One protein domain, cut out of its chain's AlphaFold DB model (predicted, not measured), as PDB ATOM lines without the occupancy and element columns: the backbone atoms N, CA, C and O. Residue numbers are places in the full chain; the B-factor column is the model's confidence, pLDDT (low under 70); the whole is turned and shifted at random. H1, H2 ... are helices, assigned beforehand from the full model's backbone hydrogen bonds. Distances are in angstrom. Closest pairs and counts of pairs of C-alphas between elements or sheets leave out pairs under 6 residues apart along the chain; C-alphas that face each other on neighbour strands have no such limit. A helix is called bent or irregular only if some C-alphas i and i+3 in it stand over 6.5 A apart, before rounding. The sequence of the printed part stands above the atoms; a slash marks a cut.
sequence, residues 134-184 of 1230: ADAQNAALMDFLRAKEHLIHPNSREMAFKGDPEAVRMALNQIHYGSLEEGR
ATOM      1  N   ALA A 134       5.846-128.532 135.802       55.28
ATOM      2  CA  ALA A 134       5.000-128.316 134.632       55.28
ATOM      3  C   ALA A 134       3.887-127.298 134.933       55.28
ATOM      4  O   ALA A 134       3.730-126.329 134.195       55.28
ATOM      5  N   ASP A 135       3.169-127.460 136.049       58.47
ATOM      6  CA  ASP A 135       2.103-126.548 136.472       58.47
ATOM      7  C   ASP A 135       2.633-125.112 136.693       58.47
ATOM      8  O   ASP A 135       1.980-124.141 136.307       58.47
ATOM      9  N   ALA A 136       3.852-124.956 137.229       60.06
ATOM     10  CA  ALA A 136       4.492-123.649 137.425       60.06
ATOM     11  C   ALA A 136       4.933-122.974 136.109       60.06
ATOM     12  O   ALA A 136       4.758-121.763 135.950       60.06
ATOM     13  N   GLN A 137       5.478-123.734 135.153       58.50
ATOM     14  CA  GLN A 137       5.838-123.210 133.826       58.50
ATOM     15  C   GLN A 137       4.588-122.850 133.009       58.50
ATOM     16  O   GLN A 137       4.537-121.785 132.390       58.50
ATOM     17  N   ASN A 138       3.549-123.686 133.084       66.75
ATOM     18  CA  ASN A 138       2.254-123.434 132.462       66.75
ATOM     19  C   ASN A 138       1.585-122.171 133.024       66.75
ATOM     20  O   ASN A 138       1.017-121.407 132.250       66.75
ATOM     21  N   ALA A 139       1.683-121.898 134.331       72.81
ATOM     22  CA  ALA A 139       1.139-120.675 134.924       72.81
ATOM     23  C   ALA A 139       1.760-119.401 134.315       72.81
ATOM     24  O   ALA A 139       1.036-118.548 133.803       72.81
ATOM     25  N   ALA A 140       3.095-119.309 134.279       74.88
ATOM     26  CA  ALA A 140       3.791-118.152 133.705       74.88
ATOM     27  C   ALA A 140       3.503-117.967 132.200       74.88
ATOM     28  O   ALA A 140       3.377-116.838 131.718       74.88
ATOM     29  N   LEU A 141       3.356-119.071 131.462       80.31
ATOM     30  CA  LEU A 141       2.977-119.060 130.051       80.31
ATOM     31  C   LEU A 141       1.529-118.584 129.845       80.31
ATOM     32  O   LEU A 141       1.269-117.765 128.966       80.31
ATOM     33  N   MET A 142       0.593-119.034 130.682       79.69
ATOM     34  CA  MET A 142      -0.809-118.603 130.644       79.69
ATOM     35  C   MET A 142      -0.972-117.116 130.967       79.69
ATOM     36  O   MET A 142      -1.753-116.437 130.299       79.69
ATOM     37  N   ASP A 143      -0.219-116.589 131.933       82.94
ATOM     38  CA  ASP A 143      -0.227-115.158 132.254       82.94
ATOM     39  C   ASP A 143       0.312-114.309 131.088       82.94
ATOM     40  O   ASP A 143      -0.266-113.270 130.763       82.94
ATOM     41  N   PHE A 144       1.353-114.779 130.386       85.75
ATOM     42  CA  PHE A 144       1.847-114.131 129.165       85.75
ATOM     43  C   PHE A 144       0.806-114.140 128.032       85.75
ATOM     44  O   PHE A 144       0.564-113.102 127.411       85.75
ATOM     45  N   LEU A 145       0.146-115.280 127.790       86.56
ATOM     46  CA  LEU A 145      -0.914-115.386 126.780       86.56
ATOM     47  C   LEU A 145      -2.104-114.463 127.101       86.56
ATOM     48  O   LEU A 145      -2.643-113.831 126.196       86.56
ATOM     49  N   ARG A 146      -2.485-114.317 128.379       84.81
ATOM     50  CA  ARG A 146      -3.526-113.364 128.816       84.81
ATOM     51  C   ARG A 146      -3.095-111.910 128.615       84.81
ATOM     52  O   ARG A 146      -3.872-111.103 128.117       84.81
ATOM     53  N   ALA A 147      -1.845-111.573 128.932       86.38
ATOM     54  CA  ALA A 147      -1.306-110.221 128.759       86.38
ATOM     55  C   ALA A 147      -1.228-109.758 127.286       86.38
ATOM     56  O   ALA A 147      -1.109-108.559 127.025       86.38
ATOM     57  N   LYS A 148      -1.305-110.688 126.325       86.62
ATOM     58  CA  LYS A 148      -1.340-110.422 124.879       86.62
ATOM     59  C   LYS A 148      -2.565-111.029 124.179       86.62
ATOM     60  O   LYS A 148      -2.545-111.242 122.967       86.62
ATOM     61  N   GLU A 149      -3.653-111.251 124.921       87.12
ATOM     62  CA  GLU A 149      -4.870-111.916 124.435       87.12
ATOM     63  C   GLU A 149      -5.439-111.278 123.154       87.12
ATOM     64  O   GLU A 149      -5.922-111.983 122.265       87.12
ATOM     65  N   HIS A 150      -5.349-109.949 123.022       84.38
ATOM     66  CA  HIS A 150      -5.879-109.204 121.876       84.38
ATOM     67  C   HIS A 150      -5.183-109.517 120.544       84.38
ATOM     68  O   HIS A 150      -5.777-109.267 119.498       84.38
ATOM     69  N   LEU A 151      -3.974-110.090 120.573       85.88
ATOM     70  CA  LEU A 151      -3.260-110.572 119.385       85.88
ATOM     71  C   LEU A 151      -3.558-112.043 119.052       85.88
ATOM     72  O   LEU A 151      -3.191-112.503 117.974       85.88
ATOM     73  N   ILE A 152      -4.214-112.788 119.948       87.50
ATOM     74  CA  ILE A 152      -4.558-114.198 119.727       87.50
ATOM     75  C   ILE A 152      -5.925-114.289 119.041       87.50
ATOM     76  O   ILE A 152      -6.924-113.765 119.549       87.50
ATOM     77  N   HIS A 153      -5.997-115.012 117.924       85.56
ATOM     78  CA  HIS A 153      -7.240-115.257 117.194       85.56
ATOM     79  C   HIS A 153      -8.259-116.013 118.078       85.56
ATOM     80  O   HIS A 153      -7.868-117.009 118.695       85.56
ATOM     81  N   PRO A 154      -9.552-115.621 118.137       85.44
ATOM     82  CA  PRO A 154     -10.528-116.184 119.081       85.44
ATOM     83  C   PRO A 154     -10.578-117.719 119.121       85.44
ATOM     84  O   PRO A 154     -10.510-118.308 120.197       85.44
ATOM     85  N   ASN A 155     -10.587-118.376 117.957       80.50
ATOM     86  CA  ASN A 155     -10.645-119.841 117.871       80.50
ATOM     87  C   ASN A 155      -9.400-120.514 118.489       80.50
ATOM     88  O   ASN A 155      -9.515-121.553 119.132       80.50
ATOM     89  N   SER A 156      -8.211-119.922 118.317       83.00
ATOM     90  CA  SER A 156      -6.956-120.426 118.900       83.00
ATOM     91  C   SER A 156      -6.865-120.103 120.393       83.00
ATOM     92  O   SER A 156      -6.400-120.925 121.175       83.00
ATOM     93  N   ARG A 157      -7.351-118.923 120.795       84.75
ATOM     94  CA  ARG A 157      -7.313-118.386 122.163       84.75
ATOM     95  C   ARG A 157      -7.959-119.318 123.182       84.75
ATOM     96  O   ARG A 157      -7.351-119.620 124.205       84.75
ATOM     97  N   GLU A 158      -9.159-119.815 122.890       84.44
ATOM     98  CA  GLU A 158      -9.857-120.742 123.784       84.44
ATOM     99  C   GLU A 158      -9.100-122.056 123.998       84.44
ATOM    100  O   GLU A 158      -9.097-122.582 125.109       84.44
ATOM    101  N   MET A 159      -8.477-122.603 122.954       81.25
ATOM    102  CA  MET A 159      -7.731-123.863 123.042       81.25
ATOM    103  C   MET A 159      -6.365-123.652 123.712       81.25
ATOM    104  O   MET A 159      -5.970-124.445 124.566       81.25
ATOM    105  N   ALA A 160      -5.709-122.518 123.439       84.62
ATOM    106  CA  ALA A 160      -4.468-122.117 124.093       84.62
ATOM    107  C   ALA A 160      -4.657-121.948 125.611       84.62
ATOM    108  O   ALA A 160      -3.883-122.499 126.388       84.62
ATOM    109  N   PHE A 161      -5.734-121.283 126.055       83.25
ATOM    110  CA  PHE A 161      -6.065-121.156 127.482       83.25
ATOM    111  C   PHE A 161      -6.530-122.466 128.145       83.25
ATOM    112  O   PHE A 161      -6.483-122.573 129.370       83.25
ATOM    113  N   LYS A 162      -6.939-123.476 127.364       80.06
ATOM    114  CA  LYS A 162      -7.203-124.847 127.846       80.06
ATOM    115  C   LYS A 162      -5.927-125.700 127.930       80.06
ATOM    116  O   LYS A 162      -5.991-126.814 128.441       80.06
ATOM    117  N   GLY A 163      -4.779-125.178 127.487       73.62
ATOM    118  CA  GLY A 163      -3.473-125.834 127.590       73.62
ATOM    119  C   GLY A 163      -3.161-126.826 126.468       73.62
ATOM    120  O   GLY A 163      -2.269-127.653 126.635       73.62
ATOM    121  N   ASP A 164      -3.874-126.762 125.337       80.44
ATOM    122  CA  ASP A 164      -3.506-127.531 124.143       80.44
ATOM    123  C   ASP A 164      -2.162-127.020 123.580       80.44
ATOM    124  O   ASP A 164      -2.080-125.844 123.206       80.44
ATOM    125  N   PRO A 165      -1.103-127.853 123.514       72.44
ATOM    126  CA  PRO A 165       0.225-127.403 123.104       72.44
ATOM    127  C   PRO A 165       0.255-126.826 121.686       72.44
ATOM    128  O   PRO A 165       1.032-125.905 121.432       72.44
ATOM    129  N   GLU A 166      -0.591-127.312 120.771       69.50
ATOM    130  CA  GLU A 166      -0.605-126.815 119.394       69.50
ATOM    131  C   GLU A 166      -1.304-125.452 119.301       69.50
ATOM    132  O   GLU A 166      -0.751-124.512 118.727       69.50
ATOM    133  N   ALA A 167      -2.452-125.271 119.960       76.50
ATOM    134  CA  ALA A 167      -3.073-123.955 120.076       76.50
ATOM    135  C   ALA A 167      -2.198-122.936 120.833       76.50
ATOM    136  O   ALA A 167      -2.165-121.765 120.450       76.50
ATOM    137  N   VAL A 168      -1.450-123.361 121.859       80.81
ATOM    138  CA  VAL A 168      -0.440-122.529 122.541       80.81
ATOM    139  C   VAL A 168       0.672-122.113 121.571       80.81
ATOM    140  O   VAL A 168       1.004-120.928 121.503       80.81
ATOM    141  N   ARG A 169       1.207-123.040 120.765       81.50
ATOM    142  CA  ARG A 169       2.207-122.749 119.722       81.50
ATOM    143  C   ARG A 169       1.674-121.751 118.688       81.50
ATOM    144  O   ARG A 169       2.352-120.775 118.366       81.50
ATOM    145  N   MET A 170       0.442-121.944 118.213       76.50
ATOM    146  CA  MET A 170      -0.233-121.006 117.309       76.50
ATOM    147  C   MET A 170      -0.412-119.621 117.946       76.50
ATOM    148  O   MET A 170      -0.141-118.616 117.291       76.50
ATOM    149  N   ALA A 171      -0.829-119.554 119.212       86.19
ATOM    150  CA  ALA A 171      -1.028-118.299 119.929       86.19
ATOM    151  C   ALA A 171       0.286-117.526 120.122       86.19
ATOM    152  O   ALA A 171       0.319-116.320 119.885       86.19
ATOM    153  N   LEU A 172       1.386-118.202 120.472       84.38
ATOM    154  CA  LEU A 172       2.711-117.577 120.570       84.38
ATOM    155  C   LEU A 172       3.174-116.993 119.225       84.38
ATOM    156  O   LEU A 172       3.643-115.855 119.187       84.38
ATOM    157  N   ASN A 173       2.968-117.714 118.119       83.88
ATOM    158  CA  ASN A 173       3.280-117.209 116.779       83.88
ATOM    159  C   ASN A 173       2.404-115.998 116.400       83.88
ATOM    160  O   ASN A 173       2.917-115.007 115.883       83.88
ATOM    161  N   GLN A 174       1.100-116.035 116.702       88.00
ATOM    162  CA  GLN A 174       0.179-114.908 116.483       88.00
ATOM    163  C   GLN A 174       0.600-113.667 117.292       88.00
ATOM    164  O   GLN A 174       0.660-112.568 116.743       88.00
ATOM    165  N   ILE A 175       0.989-113.837 118.561       88.06
ATOM    166  CA  ILE A 175       1.520-112.757 119.410       88.06
ATOM    167  C   ILE A 175       2.828-112.194 118.845       88.06
ATOM    168  O   ILE A 175       3.021-110.976 118.884       88.06
ATOM    169  N   HIS A 176       3.721-113.041 118.326       78.56
ATOM    170  CA  HIS A 176       4.996-112.615 117.744       78.56
ATOM    171  C   HIS A 176       4.781-111.713 116.521       78.56
ATOM    172  O   HIS A 176       5.191-110.550 116.541       78.56
ATOM    173  N   TYR A 177       4.078-112.201 115.494       74.31
ATOM    174  CA  TYR A 177       3.824-111.415 114.283       74.31
ATOM    175  C   TYR A 177       2.926-110.204 114.561       74.31
ATOM    176  O   TYR A 177       3.247-109.104 114.115       74.31
ATOM    177  N   GLY A 178       1.884-110.354 115.385       78.50
ATOM    178  CA  GLY A 178       1.026-109.243 115.797       78.50
ATOM    179  C   GLY A 178       1.784-108.145 116.550       78.50
ATOM    180  O   GLY A 178       1.544-106.969 116.308       78.50
ATOM    181  N   SER A 179       2.761-108.490 117.399       78.19
ATOM    182  CA  SER A 179       3.587-107.491 118.101       78.19
ATOM    183  C   SER A 179       4.602-106.809 117.173       78.19
ATOM    184  O   SER A 179       4.938-105.644 117.382       78.19
ATOM    185  N   LEU A 180       5.083-107.505 116.136       72.00
ATOM    186  CA  LEU A 180       5.888-106.896 115.072       72.00
ATOM    187  C   LEU A 180       5.049-105.957 114.194       72.00
ATOM    188  O   LEU A 180       5.560-104.934 113.746       72.00
ATOM    189  N   GLU A 181       3.773-106.269 113.974       68.06
ATOM    190  CA  GLU A 181       2.849-105.448 113.188       68.06
ATOM    191  C   GLU A 181       2.339-104.227 113.981       68.06
ATOM    192  O   GLU A 181       2.359-103.116 113.451       68.06
ATOM    193  N   GLU A 182       2.052-104.373 115.286       73.81
ATOM    194  CA  GLU A 182       1.907-103.252 116.241       73.81
ATOM    195  C   GLU A 182       3.128-102.313 116.189       73.81
ATOM    196  O   GLU A 182       2.979-101.093 116.232       73.81
ATOM    197  N   GLY A 183       4.337-102.873 116.059       62.38
ATOM    198  CA  GLY A 183       5.592-102.125 115.933       62.38
ATOM    199  C   GLY A 183       5.879-101.535 114.545       62.38
ATOM    200  O   GLY A 183       6.823-100.752 114.417       62.38
ATOM    201  N   ARG A 184       5.099-101.893 113.514       63.00
ATOM    202  CA  ARG A 184       5.239-101.407 112.125       63.00
ATOM    203  C   ARG A 184       4.189-100.370 111.728       63.00
ATOM    204  O   ARG A 184       4.385 -99.695 110.720       63.00
TER     205      ARG A 184
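Overview. This is residues 134 to 184 of the 1230 residues of the protein "RRM domain-containing protein" of Daucus carota subsp. sativus (UniProt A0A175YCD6). Three helices stand with their centres in a triangle: the two longer ones, H1 and H3, run the same way at a slant to each other, while the short H2 runs the opposite way and packs steeply on the first part of H3. H1 comes close to both H2 and H3 but is held more loosely, and the printed part stretches lengthwise from the beginning of H1 to the residues just after H3. You have 51 residues before you, with three named helices in the order H1, H2, H3 and no named strand, and the class is all helix. The whole is compact, with a radius of gyration of the C-alphas of 10.6 A, yet elongated in outline, with spans of 35 by 20 by 14 A.

Along the chain. Begin at C-alpha 134, at (5.000, -128.316, 134.632), where H1 starts; it covers residues 134 to 147 and measures 20.0 A from first to last C-alpha. Go on to Pro 154, where H2 begins; it covers residues 154 to 161 and measures 10.7 A. H2 is neither bent nor irregular, but only just: C-alphas 155 and 158 are 6.0 A apart. Then find C-alpha 165 at (0.225, -127.403, 123.104), from which H3, the longest helix with residues 165 to 182, runs 25.2 A to C-alpha 182 at (1.907, -103.252, 116.241).

Arrangement. Start with H2 and H3, which touch; their closest C-alphas are those of Ala 160 and Val 168, 4.3 A apart. Their lines stand at a steep tilt of 58 degrees, opposite ways, and H3 touches H2 with residues 166 to 171 alone. Now look back to H1, which is close to H2 but not clearly touching it, the closest C-alphas being those of Met 142 and Phe 161 at 6.6 A. These two helices run opposite ways at a shallow tilt of 31 degrees. H1 is also close to H3 but not clearly touching it, with the C-alphas of Leu 145 and Ala 171 closest at 7.4 A. H1 and H3 run the same way at a shallow tilt of 34 degrees, only just short of steep. In H1 and H3 every O i to N i+4 pair is within hydrogen-bond range, and in H2 3 of 4 are.

Size, cuts and confidence. The two C-alphas farthest apart are those of Asp 135 and Arg 184, at 35.1 A. The printed part has no cut. Between H1 and H2 you cross a short link of 6 residues, and between H2 and H3 a tight link of 3. The mean pLDDT of the printed part is 78.2; it is under 70 at residues 134 to 138, 166, 181, and 183 to 184.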